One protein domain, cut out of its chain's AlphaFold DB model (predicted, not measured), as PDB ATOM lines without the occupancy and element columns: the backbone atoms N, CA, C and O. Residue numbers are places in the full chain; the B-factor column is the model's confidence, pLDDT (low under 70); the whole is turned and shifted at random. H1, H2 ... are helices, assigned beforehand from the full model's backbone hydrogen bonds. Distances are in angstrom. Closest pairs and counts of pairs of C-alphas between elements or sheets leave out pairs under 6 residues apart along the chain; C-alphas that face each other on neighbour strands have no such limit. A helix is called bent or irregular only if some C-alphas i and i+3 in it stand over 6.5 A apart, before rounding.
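Overview. This is residues 156 to 229 of the 229 residues of an uncharacterized protein of Hymenobacter oligotrophus (UniProt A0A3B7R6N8). A long bent helix, H3, sticks out of a small body as an arm: residues 202 to 229, of which 202 to 225 belong to H3, stand free and make the length of the whole. In the body, H2 lies crosswise at the start of H3, which meets it roughly as the stem of a T, while the short H1 sits near the later part of H2 and the long loop of residues 160 to 174 swings from H1 to the beginning of H2. The printed part has 74 residues with three named helices, in the order H1, H2, H3, and no named strand; the class is all helix. The whole is only just extended, close to loose, with a radius of gyration of the C-alphas of 17.4 A and spans of 59 by 24 by 19 A.

Along the chain. Begin with the longest helix, H3, residues 194 to 225, and find C-alpha 194 at (33.000, 27.226, -46.500). By its hydrogen bonds it was assigned as one helix, but it is bent: C-alphas 208 and 211 are 7.6 A apart. Its arm H3a, residues 194 to 208, measures 21.2 A from first to last C-alpha; H3b, residues 211 to 225, measures 20.9 A and ends with C-alpha 225 at (0.817, 3.000, -53.025). Go back to C-alpha 175 at (23.965, 34.304, -42.286), where H2 begins; it runs over residues 175 to 187, 18.5 A. H1 is residues 156 to 159, 5.7 A.

Arrangement. At the bend, H3a and H3b stand at 70.5 degrees, only just about perpendicular. Look at residues 194 to 198, with which alone H3a touches H2; the closest C-alphas are those of Phe 181 and Ala 194, 5.1 A apart. The lines of H2 and H3a stand at 84 degrees, about perpendicular. H1 is close to H2 but not clearly touching, its closest C-alphas being those of Ala 157 and Gly 185, 7.4 A apart. H1 is apart from H3a and from H3b, and H2 is apart from H3b. In H2, H3a and H3b every O i to N i+4 pair is within hydrogen-bond range; H1 is too short for such a pair.

Size, cuts and confidence. The C-alphas farthest apart are those of Gly 190 and Lys 229, 60.2 A, and Lys 229 is the chain's last residue. Without the free stretch, the body of 46 residues spans 26 by 26 by 13 A. The printed part has no cut. The link from H1 to H2, 15 residues, is long; that from H2 to H3, 6 residues, is short. The mean pLDDT of the printed part is 81.4; look for values under 70 at residues 157 to 159, 163 to 168, 189, 191 and 228 to 229.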
ATOM      1  N   LEU A 156      44.660  21.250 -41.304       70.38
ATOM      2  CA  LEU A 156      43.471  20.402 -41.357       70.38
ATOM      3  C   LEU A 156      42.619  20.661 -42.610       70.38
ATOM      4  O   LEU A 156      41.721  19.862 -42.889       70.38
ATOM      5  N   ALA A 157      42.885  21.716 -43.395       67.62
ATOM      6  CA  ALA A 157      42.182  21.951 -44.658       67.62
ATOM      7  C   ALA A 157      42.428  20.837 -45.683       67.62
ATOM      8  O   ALA A 157      41.545  20.536 -46.482       67.62
ATOM      9  N   GLN A 158      43.584  20.172 -45.622       69.31
ATOM     10  CA  GLN A 158      43.957  19.086 -46.541       69.31
ATOM     11  C   GLN A 158      43.072  17.838 -46.396       69.31
ATOM     12  O   GLN A 158      43.048  16.989 -47.283       69.31
ATOM     13  N   LEU A 159      42.302  17.737 -45.306       69.12
ATOM     14  CA  LEU A 159      41.306  16.684 -45.091       69.12
ATOM     15  C   LEU A 159      39.981  16.947 -45.832       69.12
ATOM     16  O   LEU A 159      39.116  16.072 -45.866       69.12
ATOM     17  N   PHE A 160      39.793  18.140 -46.408       70.88
ATOM     18  CA  PHE A 160      38.560  18.531 -47.087       70.88
ATOM     19  C   PHE A 160      38.703  18.353 -48.590       70.88
ATOM     20  O   PHE A 160      39.492  19.030 -49.244       70.88
ATOM     21  N   VAL A 161      37.879  17.476 -49.169       76.06
ATOM     22  CA  VAL A 161      37.833  17.336 -50.627       76.06
ATOM     23  C   VAL A 161      37.209  18.599 -51.237       76.06
ATOM     24  O   VAL A 161      36.085  18.933 -50.839       76.06
ATOM     25  N   PRO A 162      37.864  19.268 -52.208       73.06
ATOM     26  CA  PRO A 162      37.317  20.452 -52.860       73.06
ATOM     27  C   PRO A 162      35.947  20.196 -53.497       73.06
ATOM     28  O   PRO A 162      35.733  19.221 -54.224       73.06
ATOM     29  N   SER A 163      35.000  21.097 -53.254       63.28
ATOM     30  CA  SER A 163      33.631  21.014 -53.763       63.28
ATOM     31  C   SER A 163      33.502  21.481 -55.217       63.28
ATOM     32  O   SER A 163      32.453  21.255 -55.819       63.28
ATOM     33  N   ALA A 164      34.521  22.141 -55.779       61.06
ATOM     34  CA  ALA A 164      34.465  22.767 -57.103       61.06
ATOM     35  C   ALA A 164      34.237  21.770 -58.259       61.06
ATOM     36  O   ALA A 164      33.612  22.120 -59.257       61.06
ATOM     37  N   GLU A 165      34.693  20.524 -58.114       55.50
ATOM     38  CA  GLU A 165      34.595  19.485 -59.153       55.50
ATOM     39  C   GLU A 165      33.317  18.633 -59.053       55.50
ATOM     40  O   GLU A 165      33.069  17.757 -59.884       55.50
ATOM     41  N   LYS A 166      32.486  18.854 -58.027       62.53
ATOM     42  CA  LYS A 166      31.360  17.975 -57.685       62.53
ATOM     43  C   LYS A 166      30.016  18.692 -57.832       62.53
ATOM     44  O   LYS A 166      29.895  19.887 -57.589       62.53
ATOM     45  N   LYS A 167      28.993  17.922 -58.234       65.88
ATOM     46  CA  LYS A 167      27.628  18.363 -58.607       65.88
ATOM     47  C   LYS A 167      27.137  19.581 -57.807       65.88
ATOM     48  O   LYS A 167      26.817  19.464 -56.620       65.88
ATOM     49  N   THR A 168      27.014  20.721 -58.486       66.44
ATOM     50  CA  THR A 168      26.575  21.989 -57.893       66.44
ATOM     51  C   THR A 168      25.178  21.851 -57.285       66.44
ATOM     52  O   THR A 168      24.184  21.632 -57.972       66.44
ATOM     53  N   THR A 169      25.107  21.952 -55.957       71.31
ATOM     54  CA  THR A 169      23.867  21.817 -55.184       71.31
ATOM     55  C   THR A 169      23.598  23.127 -54.456       71.31
ATOM     56  O   THR A 169      24.365  23.519 -53.580       71.31
ATOM     57  N   THR A 170      22.508  23.812 -54.799       78.06
ATOM     58  CA  THR A 170      22.161  25.102 -54.187       78.06
ATOM     59  C   THR A 170      21.562  24.903 -52.794       78.06
ATOM     60  O   THR A 170      20.371  24.622 -52.656       78.06
ATOM     61  N   LEU A 171      22.376  25.076 -51.752       82.31
ATOM     62  CA  LEU A 171      21.929  25.078 -50.358       82.31
ATOM     63  C   LEU A 171      21.531  26.499 -49.924       82.31
ATOM     64  O   LEU A 171      22.251  27.458 -50.192       82.31
ATOM     65  N   ARG A 172      20.403  26.648 -49.218       87.25
ATOM     66  CA  ARG A 172      20.047  27.897 -48.524       87.25
ATOM     67  C   ARG A 172      20.430  27.774 -47.054       87.25
ATOM     68  O   ARG A 172      19.831  26.975 -46.340       87.25
ATOM     69  N   ILE A 173      21.399  28.573 -46.618       86.75
ATOM     70  CA  ILE A 173      21.833  28.686 -45.219       86.75
ATOM     71  C   ILE A 173      21.518  30.084 -44.678       86.75
ATOM     72  O   ILE A 173      21.327  31.023 -45.450       86.75
ATOM     73  N   THR A 174      21.434  30.224 -43.354       92.69
ATOM     74  CA  THR A 174      21.334  31.544 -42.709       92.69
ATOM     75  C   THR A 174      22.709  32.216 -42.646       92.69
ATOM     76  O   THR A 174      23.737  31.543 -42.751       92.69
ATOM     77  N   ALA A 175      22.728  33.537 -42.436       89.75
ATOM     78  CA  ALA A 175      23.965  34.304 -42.286       89.75
ATOM     79  C   ALA A 175      24.856  33.755 -41.154       89.75
ATOM     80  O   ALA A 175      26.054  33.580 -41.355       89.75
ATOM     81  N   ASP A 176      24.261  33.385 -40.015       91.94
ATOM     82  CA  ASP A 176      24.982  32.829 -38.861       91.94
ATOM     83  C   ASP A 176      25.730  31.534 -39.217       91.94
ATOM     84  O   ASP A 176      26.896  31.366 -38.865       91.94
ATOM     85  N   HIS A 177      25.094  30.635 -39.980       89.25
ATOM     86  CA  HIS A 177      25.741  29.412 -40.463       89.25
ATOM     87  C   HIS A 177      26.866  29.724 -41.458       89.25
ATOM     88  O   HIS A 177      27.923  29.100 -41.401       89.25
ATOM     89  N   GLN A 178      26.682  30.704 -42.350       88.81
ATOM     90  CA  GLN A 178      27.732  31.123 -43.282       88.81
ATOM     91  C   GLN A 178      28.951  31.695 -42.539       88.81
ATOM     92  O   GLN A 178      30.090  31.340 -42.856       88.81
ATOM     93  N   GLN A 179      28.716  32.527 -41.520       90.69
ATOM     94  CA  GLN A 179      29.762  33.060 -40.650       90.69
ATOM     95  C   GLN A 179      30.460  31.936 -39.874       90.69
ATOM     96  O   GLN A 179      31.689  31.914 -39.835       90.69
ATOM     97  N   TYR A 180      29.708  30.977 -39.326       89.94
ATOM     98  CA  TYR A 180      30.258  29.807 -38.640       89.94
ATOM     99  C   TYR A 180      31.189  28.989 -39.543       89.94
ATOM    100  O   TYR A 180      32.331  28.748 -39.166       89.94
ATOM    101  N   PHE A 181      30.765  28.618 -40.758       89.31
ATOM    102  CA  PHE A 181      31.623  27.854 -41.677       89.31
ATOM    103  C   PHE A 181      32.851  28.646 -42.144       89.31
ATOM    104  O   PHE A 181      33.921  28.068 -42.312       89.31
ATOM    105  N   THR A 182      32.724  29.966 -42.293       87.12
ATOM    106  CA  THR A 182      33.866  30.848 -42.584       87.12
ATOM    107  C   THR A 182      34.866  30.869 -41.423       87.12
ATOM    108  O   THR A 182      36.062  30.709 -41.641       87.12
ATOM    109  N   GLN A 183      34.390  31.010 -40.182       88.19
ATOM    110  CA  GLN A 183      35.235  30.947 -38.984       88.19
ATOM    111  C   GLN A 183      35.885  29.570 -38.812       88.19
ATOM    112  O   GLN A 183      37.061  29.495 -38.469       88.19
ATOM    113  N   LEU A 184      35.155  28.492 -39.111       86.06
ATOM    114  CA  LEU A 184      35.687  27.132 -39.095       86.06
ATOM    115  C   LEU A 184      36.867  26.996 -40.076       86.06
ATOM    116  O   LEU A 184      37.929  26.531 -39.681       86.06
ATOM    117  N   GLY A 185      36.719  27.489 -41.311       85.50
ATOM    118  CA  GLY A 185      37.785  27.481 -42.323       85.50
ATOM    119  C   GLY A 185      39.040  28.273 -41.942       85.50
ATOM    120  O   GLY A 185      40.133  27.912 -42.368       85.50
ATOM    121  N   PHE A 186      38.918  29.300 -41.093       83.62
ATOM    122  CA  PHE A 186      40.080  29.972 -40.497       83.62
ATOM    123  C   PHE A 186      40.745  29.147 -39.386       83.62
ATOM    124  O   PHE A 186      41.967  29.145 -39.282       83.62
ATOM    125  N   ILE A 187      39.963  28.451 -38.551       84.69
ATOM    126  CA  ILE A 187      40.477  27.660 -37.417       84.69
ATOM    127  C   ILE A 187      41.211  26.397 -37.888       84.69
ATOM    128  O   ILE A 187      42.165  25.975 -37.241       84.69
ATOM    129  N   LEU A 188      40.791  25.795 -39.004       79.00
ATOM    130  CA  LEU A 188      41.400  24.565 -39.524       79.00
ATOM    131  C   LEU A 188      42.786  24.756 -40.170       79.00
ATOM    132  O   LEU A 188      43.421  23.763 -40.519       79.00
ATOM    133  N   GLY A 189      43.267  25.992 -40.329       68.06
ATOM    134  CA  GLY A 189      44.430  26.273 -41.175       68.06
ATOM    135  C   GLY A 189      44.087  26.183 -42.668       68.06
ATOM    136  O   GLY A 189      42.935  25.943 -43.034       68.06
ATOM    137  N   GLY A 190      45.065  26.479 -43.530       70.44
ATOM    138  CA  GLY A 190      45.009  26.272 -44.990       70.44
ATOM    139  C   GLY A 190      43.966  27.061 -45.798       70.44
ATOM    140  O   GLY A 190      44.082  27.146 -47.018       70.44
ATOM    141  N   GLY A 191      42.968  27.676 -45.159       67.88
ATOM    142  CA  GLY A 191      41.902  28.418 -45.832       67.88
ATOM    143  C   GLY A 191      40.841  27.528 -46.484       67.88
ATOM    144  O   GLY A 191      40.319  27.897 -47.538       67.88
ATOM    145  N   ALA A 192      40.508  26.381 -45.872       78.44
ATOM    146  CA  ALA A 192      39.405  25.519 -46.317       78.44
ATOM    147  C   ALA A 192      38.136  26.347 -46.572       78.44
ATOM    148  O   ALA A 192      37.641  27.035 -45.671       78.44
ATOM    149  N   SER A 193      37.596  26.303 -47.792       83.88
ATOM    150  CA  SER A 193      36.471  27.173 -48.125       83.88
ATOM    151  C   SER A 193      35.183  26.671 -47.463       83.88
ATOM    152  O   SER A 193      34.955  25.469 -47.319       83.88
ATOM    153  N   ALA A 194      34.296  27.593 -47.072       84.56
ATOM    154  CA  ALA A 194      33.000  27.226 -46.500       84.56
ATOM    155  C   ALA A 194      32.193  26.243 -47.392       84.56
ATOM    156  O   ALA A 194      31.610  25.308 -46.838       84.56
ATOM    157  N   PRO A 195      32.179  26.365 -48.741       83.38
ATOM    158  CA  PRO A 195      31.643  25.333 -49.633       83.38
ATOM    159  C   PRO A 195      32.255  23.939 -49.452       83.38
ATOM    160  O   PRO A 195      31.505  22.964 -49.414       83.38
ATOM    161  N   ASP A 196      33.577  23.825 -49.301       83.88
ATOM    162  CA  ASP A 196      34.259  22.534 -49.124       83.88
ATOM    163  C   ASP A 196      33.893  21.913 -47.775       83.88
ATOM    164  O   ASP A 196      33.551  20.731 -47.692       83.88
ATOM    165  N   ILE A 197      33.864  22.724 -46.717       86.00
ATOM    166  CA  ILE A 197      33.441  22.305 -45.376       86.00
ATOM    167  C   ILE A 197      32.013  21.748 -45.413       86.00
ATOM    168  O   ILE A 197      31.767  20.625 -44.965       86.00
ATOM    169  N   ILE A 198      31.082  22.482 -46.026       87.31
ATOM    170  CA  ILE A 198      29.691  22.046 -46.209       87.31
ATOM    171  C   ILE A 198      29.621  20.767 -47.061       87.31
ATOM    172  O   ILE A 198      28.861  19.856 -46.732       87.31
ATOM    173  N   HIS A 199      30.414  20.657 -48.130       85.81
ATOM    174  CA  HIS A 199      30.434  19.483 -49.003       85.81
ATOM    175  C   HIS A 199      30.850  18.204 -48.266       85.81
ATOM    176  O   HIS A 199      30.219  17.154 -48.442       85.81
ATOM    177  N   ASN A 200      31.894  18.282 -47.443       85.62
ATOM    178  CA  ASN A 200      32.403  17.134 -46.699       85.62
ATOM    179  C   ASN A 200      31.429  16.735 -45.572       85.62
ATOM    180  O   ASN A 200      31.102  15.553 -45.456       85.62
ATOM    181  N   ILE A 201      30.840  17.703 -44.852       87.12
ATOM    182  CA  ILE A 201      29.766  17.450 -43.869       87.12
ATOM    183  C   ILE A 201      28.559  16.761 -44.525       87.12
ATOM    184  O   ILE A 201      28.076  15.750 -44.022       87.12
ATOM    185  N   LEU A 202      28.084  17.258 -45.673       85.94
ATOM    186  CA  LEU A 202      26.950  16.659 -46.388       85.94
ATOM    187  C   LEU A 202      27.262  15.273 -46.968       85.94
ATOM    188  O   LEU A 202      26.340  14.494 -47.207       85.94
ATOM    189  N   SER A 203      28.530  14.960 -47.227       85.44
ATOM    190  CA  SER A 203      28.934  13.640 -47.722       85.44
ATOM    191  C   SER A 203      28.958  12.617 -46.589       85.44
ATOM    192  O   SER A 203      28.258  11.614 -46.703       85.44
ATOM    193  N   ARG A 204      29.571  12.953 -45.443       86.62
ATOM    194  CA  ARG A 204      29.474  12.158 -44.203       86.62
ATOM    195  C   ARG A 204      28.030  11.939 -43.756       86.62
ATOM    196  O   ARG A 204      27.617  10.807 -43.535       86.62
ATOM    197  N   PHE A 205      27.219  12.998 -43.734       87.31
ATOM    198  CA  PHE A 205      25.804  12.894 -43.373       87.31
ATOM    199  C   PHE A 205      25.028  11.944 -44.300       87.31
ATOM    200  O   PHE A 205      24.148  11.219 -43.840       87.31
ATOM    201  N   ARG A 206      25.342  11.916 -45.604       85.56
ATOM    202  CA  ARG A 206      24.751  10.930 -46.521       85.56
ATOM    203  C   ARG A 206      25.214   9.518 -46.180       85.56
ATOM    204  O   ARG A 206      24.354   8.672 -45.994       85.56
ATOM    205  N   GLU A 207      26.518   9.282 -46.052       87.44
ATOM    206  CA  GLU A 207      27.084   7.970 -45.687       87.44
ATOM    207  C   GLU A 207      26.426   7.393 -44.417       87.44
ATOM    208  O   GLU A 207      25.970   6.250 -44.416       87.44
ATOM    209  N   GLU A 208      26.283   8.207 -43.367       89.12
ATOM    210  CA  GLU A 208      25.711   7.801 -42.076       89.12
ATOM    211  C   GLU A 208      24.183   7.592 -42.107       89.12
ATOM    212  O   GLU A 208      23.656   6.692 -41.441       89.12
ATOM    213  N   HIS A 209      23.442   8.402 -42.874       87.88
ATOM    214  CA  HIS A 209      21.973   8.383 -42.872       87.88
ATOM    215  C   HIS A 209      21.322   7.715 -44.093       87.88
ATOM    216  O   HIS A 209      20.100   7.545 -44.082       87.88
ATOM    217  N   GLU A 210      22.070   7.274 -45.108       88.06
ATOM    218  CA  GLU A 210      21.526   6.684 -46.347       88.06
ATOM    219  C   GLU A 210      20.557   5.524 -46.058       88.06
ATOM    220  O   GLU A 210      19.425   5.511 -46.544       88.06
ATOM    221  N   ALA A 211      20.924   4.597 -45.167       87.62
ATOM    222  CA  ALA A 211      20.057   3.480 -44.778       87.62
ATOM    223  C   ALA A 211      18.738   3.940 -44.115       87.62
ATOM    224  O   ALA A 211      17.681   3.322 -44.295       87.62
ATOM    225  N   GLN A 212      18.769   5.044 -43.360       88.25
ATOM    226  CA  GLN A 212      17.580   5.639 -42.744       88.25
ATOM    227  C   GLN A 212      16.721   6.355 -43.795       88.25
ATOM    228  O   GLN A 212      15.494   6.211 -43.787       88.25
ATOM    229  N   LEU A 213      17.361   7.062 -44.730       85.62
ATOM    230  CA  LEU A 213      16.725   7.781 -45.828       85.62
ATOM    231  C   LEU A 213      16.006   6.812 -46.776       85.62
ATOM    232  O   LEU A 213      14.812   6.971 -47.032       85.62
ATOM    233  N   GLN A 214      16.670   5.729 -47.187       88.19
ATOM    234  CA  GLN A 214      16.076   4.650 -47.981       88.19
ATOM    235  C   GLN A 214      14.899   3.982 -47.256       88.19
ATOM    236  O   GLN A 214      13.848   3.739 -47.858       88.19
ATOM    237  N   LYS A 215      15.019   3.722 -45.946       92.31
ATOM    238  CA  LYS A 215      13.928   3.167 -45.124       92.31
ATOM    239  C   LYS A 215      12.730   4.121 -45.048       92.31
ATOM    240  O   LYS A 215      11.587   3.663 -45.149       92.31
ATOM    241  N   ALA A 216      12.971   5.425 -44.910       88.75
ATOM    242  CA  ALA A 216      11.935   6.455 -44.909       88.75
ATOM    243  C   ALA A 216      11.250   6.577 -46.281       88.75
ATOM    244  O   ALA A 216      10.022   6.483 -46.349       88.75
ATOM    245  N   MET A 217      12.016   6.663 -47.374       88.06
ATOM    246  CA  MET A 217      11.484   6.691 -48.742       88.06
ATOM    247  C   MET A 217      10.658   5.439 -49.054       88.06
ATOM    248  O   MET A 217       9.523   5.549 -49.514       88.06
ATOM    249  N   LYS A 218      11.156   4.241 -48.726       90.56
ATOM    250  CA  LYS A 218      10.430   2.973 -48.926       90.56
ATOM    251  C   LYS A 218       9.129   2.914 -48.117       90.56
ATOM    252  O   LYS A 218       8.133   2.373 -48.601       90.56
ATOM    253  N   LYS A 219       9.104   3.494 -46.909       91.75
ATOM    254  CA  LYS A 219       7.881   3.646 -46.099       91.75
ATOM    255  C   LYS A 219       6.898   4.630 -46.744       91.75
ATOM    256  O   LYS A 219       5.719   4.298 -46.842       91.75
ATOM    257  N   GLN A 220       7.365   5.785 -47.214       88.44
ATOM    258  CA  GLN A 220       6.528   6.799 -47.861       88.44
ATOM    259  C   GLN A 220       5.934   6.290 -49.183       88.44
ATOM    260  O   GLN A 220       4.726   6.392 -49.382       88.44
ATOM    261  N   ILE A 221       6.738   5.653 -50.041       89.06
ATOM    262  CA  ILE A 221       6.269   5.015 -51.283       89.06
ATOM    263  C   ILE A 221       5.188   3.976 -50.964       89.06
ATOM    264  O   ILE A 221       4.124   3.989 -51.577       89.06
ATOM    265  N   ARG A 222       5.402   3.128 -49.946       90.44
ATOM    266  CA  ARG A 222       4.391   2.157 -49.499       90.44
ATOM    267  C   ARG A 222       3.100   2.832 -49.025       90.44
ATOM    268  O   ARG A 222       2.035   2.333 -49.361       90.44
ATOM    269  N   GLN A 223       3.180   3.937 -48.284       89.00
ATOM    270  CA  GLN A 223       2.006   4.700 -47.832       89.00
ATOM    271  C   GLN A 223       1.248   5.373 -48.986       89.00
ATOM    272  O   GLN A 223       0.025   5.480 -48.929       89.00
ATOM    273  N   MET A 224       1.950   5.809 -50.036       82.56
ATOM    274  CA  MET A 224       1.336   6.393 -51.234       82.56
ATOM    275  C   MET A 224       0.731   5.330 -52.167       82.56
ATOM    276  O   MET A 224      -0.261   5.607 -52.832       82.56
ATOM    277  N   MET A 225       1.303   4.122 -52.205       80.50
ATOM    278  CA  MET A 225       0.817   3.000 -53.025       80.50
ATOM    279  C   MET A 225      -0.216   2.110 -52.321       80.50
ATOM    280  O   MET A 225      -0.922   1.358 -52.989       80.50
ATOM    281  N   SER A 226      -0.331   2.162 -50.991       78.44
ATOM    282  CA  SER A 226      -1.396   1.459 -50.272       78.44
ATOM    283  C   SER A 226      -2.746   2.129 -50.560       78.44
ATOM    284  O   SER A 226      -2.908   3.300 -50.204       78.44
ATOM    285  N   PRO A 227      -3.726   1.430 -51.168       72.19
ATOM    286  CA  PRO A 227      -5.022   2.025 -51.455       72.19
ATOM    287  C   PRO A 227      -5.722   2.399 -50.147       72.19
ATOM    288  O   PRO A 227      -5.865   1.560 -49.254       72.19
ATOM    289  N   LYS A 228      -6.176   3.654 -50.049       65.62
ATOM    290  CA  LYS A 228      -7.109   4.082 -49.000       65.62
ATOM    291  C   LYS A 228      -8.386   3.248 -49.127       65.62
ATOM    292  O   LYS A 228      -9.101   3.378 -50.118       65.62
ATOM    293  N   LYS A 229      -8.609   2.384 -48.139       58.38
ATOM    294  CA  LYS A 229      -9.892   1.734 -47.858       58.38
ATOM    295  C   LYS A 229     -10.687   2.594 -46.883       58.38
ATOM    296  O   LYS A 229     -10.023   3.275 -46.070       58.38
TER     297      LYS A 229